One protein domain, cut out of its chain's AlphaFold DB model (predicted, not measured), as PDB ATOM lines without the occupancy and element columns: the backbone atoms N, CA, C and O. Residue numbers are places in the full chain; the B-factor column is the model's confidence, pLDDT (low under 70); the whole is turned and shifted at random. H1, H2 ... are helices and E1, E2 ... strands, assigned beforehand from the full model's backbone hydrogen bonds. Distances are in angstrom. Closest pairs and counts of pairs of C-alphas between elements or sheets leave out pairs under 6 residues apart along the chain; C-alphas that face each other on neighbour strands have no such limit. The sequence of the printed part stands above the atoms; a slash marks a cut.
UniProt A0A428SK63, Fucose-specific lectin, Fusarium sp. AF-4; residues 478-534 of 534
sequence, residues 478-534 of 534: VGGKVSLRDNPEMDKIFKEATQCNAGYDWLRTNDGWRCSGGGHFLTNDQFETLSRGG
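AT A GLANCE: This is residues 478 to 534 of the 534 residues of the protein "Fucose-specific lectin" of Fusarium sp. AF-4 (UniProt A0A428SK63). A small twisted sheet of four short strands has both helices over one of its faces: H1 crosses it, and H2, which follows edge strand E4 with no residue between them, turns off from its direction and slants over that edge. No named helix covers the other face. The printed part has 57 residues, in the order E1, H1, E2, E3, E4, H2; the sheet runs E1, E2, E3, E4, antiparallel throughout, and the class is mixed, helices and strands. It is compact and rounded, with a radius of gyration of the C-alphas of 10.3 A and spans of 27 by 24 by 18 A.

HOW THE PARTS SIT: Begin with E2, residues 505 to 509, and E3, residues 512 to 515, an antiparallel hairpin where N 507 and O 514 are 2.8 A apart. On the other side of E2 look for E1, residues 481 to 483, with N 482 and O 506 at 2.8 A. Beside E3 stands E4, residues 521 to 523, in a second hairpin, with N 513 and O 522 at 2.7 A. E2, E3 and E4 form a meander, each strand the antiparallel neighbour of the one before. H1, residues 488 to 498, is on the sheet at a height of 9.8 A, only just over E3 with 3 C-alphas, and runs across the strands, at 78 degrees to E3 on the local plane. H2, residues 524 to 530, is on the same face, over E4. The helices only just touch, with 3 pairs of C-alphas within 8 A, the closest those of Ile 493 and Leu 530, 7.3 A apart. In H1 and H2 every O i to N i+4 pair is within hydrogen-bond range.

IN THESE COORDINATES: Find C-alpha 505 at (-42.463, 12.317, 36.463); from there E2 runs 13.0 A to C-alpha 509. E3 spans 10.2 A, E1 6.9 A and E4 6.3 A. H1 runs 15.2 A from C-alpha 488 at (-43.199, 7.565, 48.193), and H2 runs 10.0 A to C-alpha 530 at (-28.437, 10.717, 47.460).

THE WHOLE: The two C-alphas farthest apart, those of Gly 479 and Gly 534, are 28.1 A apart. The printed part has no cut, and no link is long. Look for pLDDT under 70 at residues 502 to 503 and 531 to 534.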
ATOM      1  N   VAL A 478     -30.878   7.016  28.953       84.12
ATOM      2  CA  VAL A 478     -31.165   8.412  28.603       84.12
ATOM      3  C   VAL A 478     -32.393   8.478  27.687       84.12
ATOM      4  O   VAL A 478     -32.492   7.733  26.714       84.12
ATOM      5  N   GLY A 479     -33.336   9.363  28.015       81.69
ATOM      6  CA  GLY A 479     -34.652   9.455  27.376       81.69
ATOM      7  C   GLY A 479     -35.745   8.629  28.065       81.69
ATOM      8  O   GLY A 479     -36.923   8.820  27.769       81.69
ATOM      9  N   GLY A 480     -35.385   7.755  29.009       84.50
ATOM     10  CA  GLY A 480     -36.331   7.018  29.840       84.50
ATOM     11  C   GLY A 480     -37.107   7.938  30.785       84.50
ATOM     12  O   GLY A 480     -36.560   8.894  31.344       84.50
ATOM     13  N   LYS A 481     -38.399   7.642  30.956       84.62
ATOM     14  CA  LYS A 481     -39.303   8.357  31.860       84.62
ATOM     15  C   LYS A 481     -39.640   7.472  33.056       84.62
ATOM     16  O   LYS A 481     -39.979   6.305  32.890       84.62
ATOM     17  N   VAL A 482     -39.591   8.061  34.240       85.88
ATOM     18  CA  VAL A 482     -39.939   7.447  35.519       85.88
ATOM     19  C   VAL A 482     -41.090   8.211  36.139       85.88
ATOM     20  O   VAL A 482     -41.011   9.432  36.212       85.88
ATOM     21  N   SER A 483     -42.100   7.505  36.639       83.94
ATOM     22  CA  SER A 483     -43.080   8.062  37.573       83.94
ATOM     23  C   SER A 483     -42.720   7.620  38.990       83.94
ATOM     24  O   SER A 483     -42.632   6.429  39.263       83.94
ATOM     25  N   LEU A 484     -42.531   8.580  39.890       84.56
ATOM     26  CA  LEU A 484     -42.308   8.379  41.323       84.56
ATOM     27  C   LEU A 484     -43.627   8.280  42.113       84.56
ATOM     28  O   LEU A 484     -43.596   8.188  43.332       84.56
ATOM     29  N   ARG A 485     -44.801   8.301  41.455       79.44
ATOM     30  CA  ARG A 485     -46.101   8.208  42.159       79.44
ATOM     31  C   ARG A 485     -46.259   6.922  42.958       79.44
ATOM     32  O   ARG A 485     -46.904   6.941  43.999       79.44
ATOM     33  N   ASP A 486     -45.676   5.841  42.458       77.44
ATOM     34  CA  ASP A 486     -45.811   4.508  43.040       77.44
ATOM     35  C   ASP A 486     -44.712   4.218  44.078       77.44
ATOM     36  O   ASP A 486     -44.706   3.146  44.678       77.44
ATOM     37  N   ASN A 487     -43.811   5.180  44.321       82.31
ATOM     38  CA  ASN A 487     -42.724   5.069  45.283       82.31
ATOM     39  C   ASN A 487     -42.581   6.354  46.134       82.31
ATOM     40  O   ASN A 487     -41.892   7.303  45.737       82.31
ATOM     41  N   PRO A 488     -43.205   6.389  47.325       80.25
ATOM     42  CA  PRO A 488     -43.199   7.565  48.193       80.25
ATOM     43  C   PRO A 488     -41.822   7.881  48.797       80.25
ATOM     44  O   PRO A 488     -41.553   9.043  49.106       80.25
ATOM     45  N   GLU A 489     -40.943   6.888  48.964       79.50
ATOM     46  CA  GLU A 489     -39.600   7.093  49.523       79.50
ATOM     47  C   GLU A 489     -38.709   7.834  48.525       79.50
ATOM     48  O   GLU A 489     -38.064   8.827  48.866       79.50
ATOM     49  N   MET A 490     -38.760   7.432  47.258       79.88
ATOM     50  CA  MET A 490     -38.014   8.106  46.201       79.88
ATOM     51  C   MET A 490     -38.608   9.456  45.826       79.88
ATOM     52  O   MET A 490     -37.859  10.395  45.566       79.88
ATOM     53  N   ASP A 491     -39.932   9.602  45.871       81.00
ATOM     54  CA  ASP A 491     -40.580  10.911  45.751       81.00
ATOM     55  C   ASP A 491     -40.068  11.882  46.827       81.00
ATOM     56  O   ASP A 491     -39.713  13.019  46.512       81.00
ATOM     57  N   LYS A 492     -39.942  11.424  48.080       81.44
ATOM     58  CA  LYS A 492     -39.377  12.223  49.174       81.44
ATOM     59  C   LYS A 492     -37.915  12.603  48.912       81.44
ATOM     60  O   LYS A 492     -37.585  13.781  49.014       81.44
ATOM     61  N   ILE A 493     -37.071  11.655  48.503       80.81
ATOM     62  CA  ILE A 493     -35.645  11.892  48.204       80.81
ATOM     63  C   ILE A 493     -35.470  12.901  47.059       80.81
ATOM     64  O   ILE A 493     -34.700  13.856  47.170       80.81
ATOM     65  N   PHE A 494     -36.212  12.741  45.960       79.75
ATOM     66  CA  PHE A 494     -36.151  13.668  44.829       79.75
ATOM     67  C   PHE A 494     -36.694  15.054  45.193       79.75
ATOM     68  O   PHE A 494     -36.133  16.064  44.756       79.75
ATOM     69  N   LYS A 495     -37.754  15.130  46.008       82.31
ATOM     70  CA  LYS A 495     -38.295  16.397  46.519       82.31
ATOM     71  C   LYS A 495     -37.319  17.113  47.441       82.31
ATOM     72  O   LYS A 495     -37.139  18.313  47.274       82.31
ATOM     73  N   GLU A 496     -36.668  16.410  48.363       82.62
ATOM     74  CA  GLU A 496     -35.659  17.000  49.251       82.62
ATOM     75  C   GLU A 496     -34.457  17.524  48.456       82.62
ATOM     76  O   GLU A 496     -34.004  18.645  48.686       82.62
ATOM     77  N   ALA A 497     -34.000  16.771  47.453       82.56
ATOM     78  CA  ALA A 497     -32.843  17.147  46.648       82.56
ATOM     79  C   ALA A 497     -33.096  18.306  45.670       82.56
ATOM     80  O   ALA A 497     -32.171  19.047  45.340       82.56
ATOM     81  N   THR A 498     -34.325  18.455  45.166       82.38
ATOM     82  CA  THR A 498     -34.632  19.402  44.075       82.38
ATOM     83  C   THR A 498     -35.666  20.465  44.424       82.38
ATOM     84  O   THR A 498     -35.902  21.358  43.613       82.38
ATOM     85  N   GLN A 499     -36.304  20.363  45.596       82.81
ATOM     86  CA  GLN A 499     -37.433  21.193  46.044       82.81
ATOM     87  C   GLN A 499     -38.622  21.204  45.060       82.81
ATOM     88  O   GLN A 499     -39.466  22.102  45.063       82.81
ATOM     89  N   CYS A 500     -38.715  20.180  44.205       79.62
ATOM     90  CA  CYS A 500     -39.725  20.082  43.164       79.62
ATOM     91  C   CYS A 500     -41.076  19.600  43.715       79.62
ATOM     92  O   CYS A 500     -41.358  18.405  43.760       79.62
ATOM     93  N   ASN A 501     -41.973  20.532  44.030       76.06
ATOM     94  CA  ASN A 501     -43.333  20.201  44.479       76.06
ATOM     95  C   ASN A 501     -44.296  19.787  43.341       76.06
ATOM     96  O   ASN A 501     -45.404  19.335  43.617       76.06
ATOM     97  N   ALA A 502     -43.904  19.959  42.069       65.88
ATOM     98  CA  ALA A 502     -44.826  19.976  40.924       65.88
ATOM     99  C   ALA A 502     -44.813  18.729  40.011       65.88
ATOM    100  O   ALA A 502     -45.613  18.670  39.080       65.88
ATOM    101  N   GLY A 503     -43.945  17.734  40.225       62.41
ATOM    102  CA  GLY A 503     -43.846  16.608  39.290       62.41
ATOM    103  C   GLY A 503     -43.314  15.319  39.899       62.41
ATOM    104  O   GLY A 503     -42.205  15.287  40.417       62.41
ATOM    105  N   TYR A 504     -44.108  14.256  39.761       73.75
ATOM    106  CA  TYR A 504     -43.716  12.870  40.037       73.75
ATOM    107  C   TYR A 504     -42.989  12.228  38.852       73.75
ATOM    108  O   TYR A 504     -42.405  11.164  38.985       73.75
ATOM    109  N   ASP A 505     -43.037  12.861  37.682       85.31
ATOM    110  CA  ASP A 505     -42.463  12.317  36.463       85.31
ATOM    111  C   ASP A 505     -41.076  12.914  36.214       85.31
ATOM    112  O   ASP A 505     -40.944  14.127  36.027       85.31
ATOM    113  N   TRP A 506     -40.058  12.066  36.144       88.25
ATOM    114  CA  TRP A 506     -38.672  12.447  35.900       88.25
ATOM    115  C   TRP A 506     -38.154  11.815  34.612       88.25
ATOM    116  O   TRP A 506     -38.391  10.643  34.322       88.25
ATOM    117  N   LEU A 507     -37.453  12.616  33.817       88.19
ATOM    118  CA  LEU A 507     -36.844  12.224  32.551       88.19
ATOM    119  C   LEU A 507     -35.334  12.130  32.728       88.19
ATOM    120  O   LEU A 507     -34.696  13.091  33.168       88.19
ATOM    121  N   ARG A 508     -34.755  10.988  32.354       89.75
ATOM    122  CA  ARG A 508     -33.304  10.801  32.343       89.75
ATOM    123  C   ARG A 508     -32.694  11.582  31.183       89.75
ATOM    124  O   ARG A 508     -33.058  11.384  30.026       89.75
ATOM    125  N   THR A 509     -31.735  12.443  31.485       88.00
ATOM    126  CA  THR A 509     -30.921  13.194  30.519       88.00
ATOM    127  C   THR A 509     -29.458  12.758  30.634       88.00
ATOM    128  O   THR A 509     -29.113  12.020  31.555       88.00
ATOM    129  N   ASN A 510     -28.591  13.204  29.719       86.44
ATOM    130  CA  ASN A 510     -27.164  12.854  29.755       86.44
ATOM    131  C   ASN A 510     -26.498  13.258  31.079       86.44
ATOM    132  O   ASN A 510     -25.741  12.480  31.656       86.44
ATOM    133  N   ASP A 511     -26.857  14.430  31.601       87.75
ATOM    134  CA  ASP A 511     -26.153  15.046  32.727       87.75
ATOM    135  C   ASP A 511     -26.930  14.943  34.052       87.75
ATOM    136  O   ASP A 511     -26.518  15.508  35.068       87.75
ATOM    137  N   GLY A 512     -28.070  14.237  34.068       89.75
ATOM    138  CA  GLY A 512     -28.928  14.149  35.251       89.75
ATOM    139  C   GLY A 512     -30.379  13.760  34.977       89.75
ATOM    140  O   GLY A 512     -30.713  13.181  33.945       89.75
ATOM    141  N   TRP A 513     -31.267  14.111  35.898       89.75
ATOM    142  CA  TRP A 513     -32.712  13.921  35.815       89.75
ATOM    143  C   TRP A 513     -33.423  15.267  35.743       89.75
ATOM    144  O   TRP A 513     -33.164  16.158  36.548       89.75
ATOM    145  N   ARG A 514     -34.356  15.420  34.805       88.38
ATOM    146  CA  ARG A 514     -35.180  16.625  34.678       88.38
ATOM    147  C   ARG A 514     -36.628  16.300  35.009       88.38
ATOM    148  O   ARG A 514     -37.187  15.345  34.475       88.38
ATOM    149  N   CYS A 515     -37.242  17.105  35.864       90.12
ATOM    150  CA  CYS A 515     -38.670  17.000  36.136       90.12
ATOM    151  C   CYS A 515     -39.471  17.288  34.853       90.12
ATOM    152  O   CYS A 515     -39.114  18.176  34.075       90.12
ATOM    153  N   SER A 516     -40.579  16.579  34.637       83.69
ATOM    154  CA  SER A 516     -41.484  16.775  33.496       83.69
ATOM    155  C   SER A 516     -42.076  18.188  33.409       83.69
ATOM    156  O   SER A 516     -42.349  18.665  32.312       83.69
ATOM    157  N   GLY A 517     -42.202  18.887  34.544       81.44
ATOM    158  CA  GLY A 517     -42.572  20.306  34.609       81.44
ATOM    159  C   GLY A 517     -41.474  21.264  34.124       81.44
ATOM    160  O   GLY A 517     -41.667  22.474  34.128       81.44
ATOM    161  N   GLY A 518     -40.303  20.744  33.737       75.81
ATOM    162  CA  GLY A 518     -39.219  21.466  33.066       75.81
ATOM    163  C   GLY A 518     -38.343  22.352  33.957       75.81
ATOM    164  O   GLY A 518     -37.210  22.636  33.564       75.81
ATOM    165  N   GLY A 519     -38.833  22.751  35.136       80.38
ATOM    166  CA  GLY A 519     -38.187  23.734  36.017       80.38
ATOM    167  C   GLY A 519     -37.121  23.204  36.985       80.38
ATOM    168  O   GLY A 519     -36.339  24.002  37.487       80.38
ATOM    169  N   HIS A 520     -37.050  21.890  37.230       88.88
ATOM    170  CA  HIS A 520     -36.119  21.302  38.206       88.88
ATOM    171  C   HIS A 520     -35.205  20.263  37.562       88.88
ATOM    172  O   HIS A 520     -35.638  19.472  36.715       88.88
ATOM    173  N   PHE A 521     -33.943  20.273  37.982       88.50
ATOM    174  CA  PHE A 521     -32.895  19.411  37.462       88.50
ATOM    175  C   PHE A 521     -32.053  18.862  38.610       88.50
ATOM    176  O   PHE A 521     -31.616  19.618  39.472       88.50
ATOM    177  N   LEU A 522     -31.833  17.552  38.598       88.94
ATOM    178  CA  LEU A 522     -30.967  16.840  39.521       88.94
ATOM    179  C   LEU A 522     -29.773  16.325  38.730       88.94
ATOM    180  O   LEU A 522     -29.933  15.436  37.897       88.94
ATOM    181  N   THR A 523     -28.589  16.880  38.955       89.75
ATOM    182  CA  THR A 523     -27.372  16.416  38.266       89.75
ATOM    183  C   THR A 523     -27.072  14.952  38.603       89.75
ATOM    184  O   THR A 523     -27.504  14.440  39.640       89.75
ATOM    185  N   ASN A 524     -26.306  14.270  37.748       86.44
ATOM    186  CA  ASN A 524     -25.818  12.920  38.046       86.44
ATOM    187  C   ASN A 524     -25.082  12.864  39.393       86.44
ATOM    188  O   ASN A 524     -25.368  11.976  40.185       86.44
ATOM    189  N   ASP A 525     -24.227  13.844  39.690       84.94
ATOM    190  CA  ASP A 525     -23.475  13.889  40.950       84.94
ATOM    191  C   ASP A 525     -24.384  14.085  42.170       84.94
ATOM    192  O   ASP A 525     -24.202  13.434  43.201       84.94
ATOM    193  N   GLN A 526     -25.412  14.932  42.060       86.06
ATOM    194  CA  GLN A 526     -26.404  15.089  43.128       86.06
ATOM    195  C   GLN A 526     -27.199  13.797  43.337       86.06
ATOM    196  O   GLN A 526     -27.381  13.379  44.474       86.06
ATOM    197  N   PHE A 527     -27.611  13.123  42.262       84.75
ATOM    198  CA  PHE A 527     -28.296  11.833  42.345       84.75
ATOM    199  C   PHE A 527     -27.405  10.734  42.961       84.75
ATOM    200  O   PHE A 527     -27.859   9.955  43.796       84.75
ATOM    201  N   GLU A 528     -26.116  10.708  42.615       80.50
ATOM    202  CA  GLU A 528     -25.120   9.810  43.210       80.50
ATOM    203  C   GLU A 528     -24.923  10.082  44.708       80.50
ATOM    204  O   GLU A 528     -24.798   9.146  45.500       80.50
ATOM    205  N   THR A 529     -24.961  11.347  45.122       81.19
ATOM    206  CA  THR A 529     -24.830  11.733  46.535       81.19
ATOM    207  C   THR A 529     -26.017  11.231  47.362       81.19
ATOM    208  O   THR A 529     -25.819  10.715  48.459       81.19
ATOM    209  N   LEU A 530     -27.235  11.260  46.806       77.31
ATOM    210  CA  LEU A 530     -28.437  10.717  47.460       77.31
ATOM    211  C   LEU A 530     -28.351   9.201  47.685       77.31
ATOM    212  O   LEU A 530     -28.886   8.685  48.660       77.31
ATOM    213  N   SER A 531     -27.632   8.485  46.818       66.12
ATOM    214  CA  SER A 531     -27.454   7.029  46.919       66.12
ATOM    215  C   SER A 531     -26.370   6.553  47.881       66.12
ATOM    216  O   SER A 531     -26.246   5.346  48.103       66.12
ATOM    217  N   ARG A 532     -25.593   7.473  48.463       65.81
ATOM    218  CA  ARG A 532     -24.552   7.138  49.444       65.81
ATOM    219  C   ARG A 532     -25.018   7.223  50.896       65.81
ATOM    220  O   ARG A 532     -24.260   6.794  51.754       65.81
ATOM    221  N   GLY A 533     -26.245   7.692  51.143       57.97
ATOM    222  CA  GLY A 533     -26.737   7.983  52.489       57.97
ATOM    223  C   GLY A 533     -26.013   9.204  53.059       57.97
ATOM    224  O   GLY A 533     -24.796   9.185  53.227       57.97
ATOM    225  N   GLY A 534     -26.748  10.291  53.285       47.94
ATOM    226  CA  GLY A 534     -26.251  11.407  54.092       47.94
ATOM    227  C   GLY A 534     -26.146  11.013  55.556       47.94
ATOM    228  O   GLY A 534     -27.056  10.282  56.011       47.94
TER     229      GLY A 534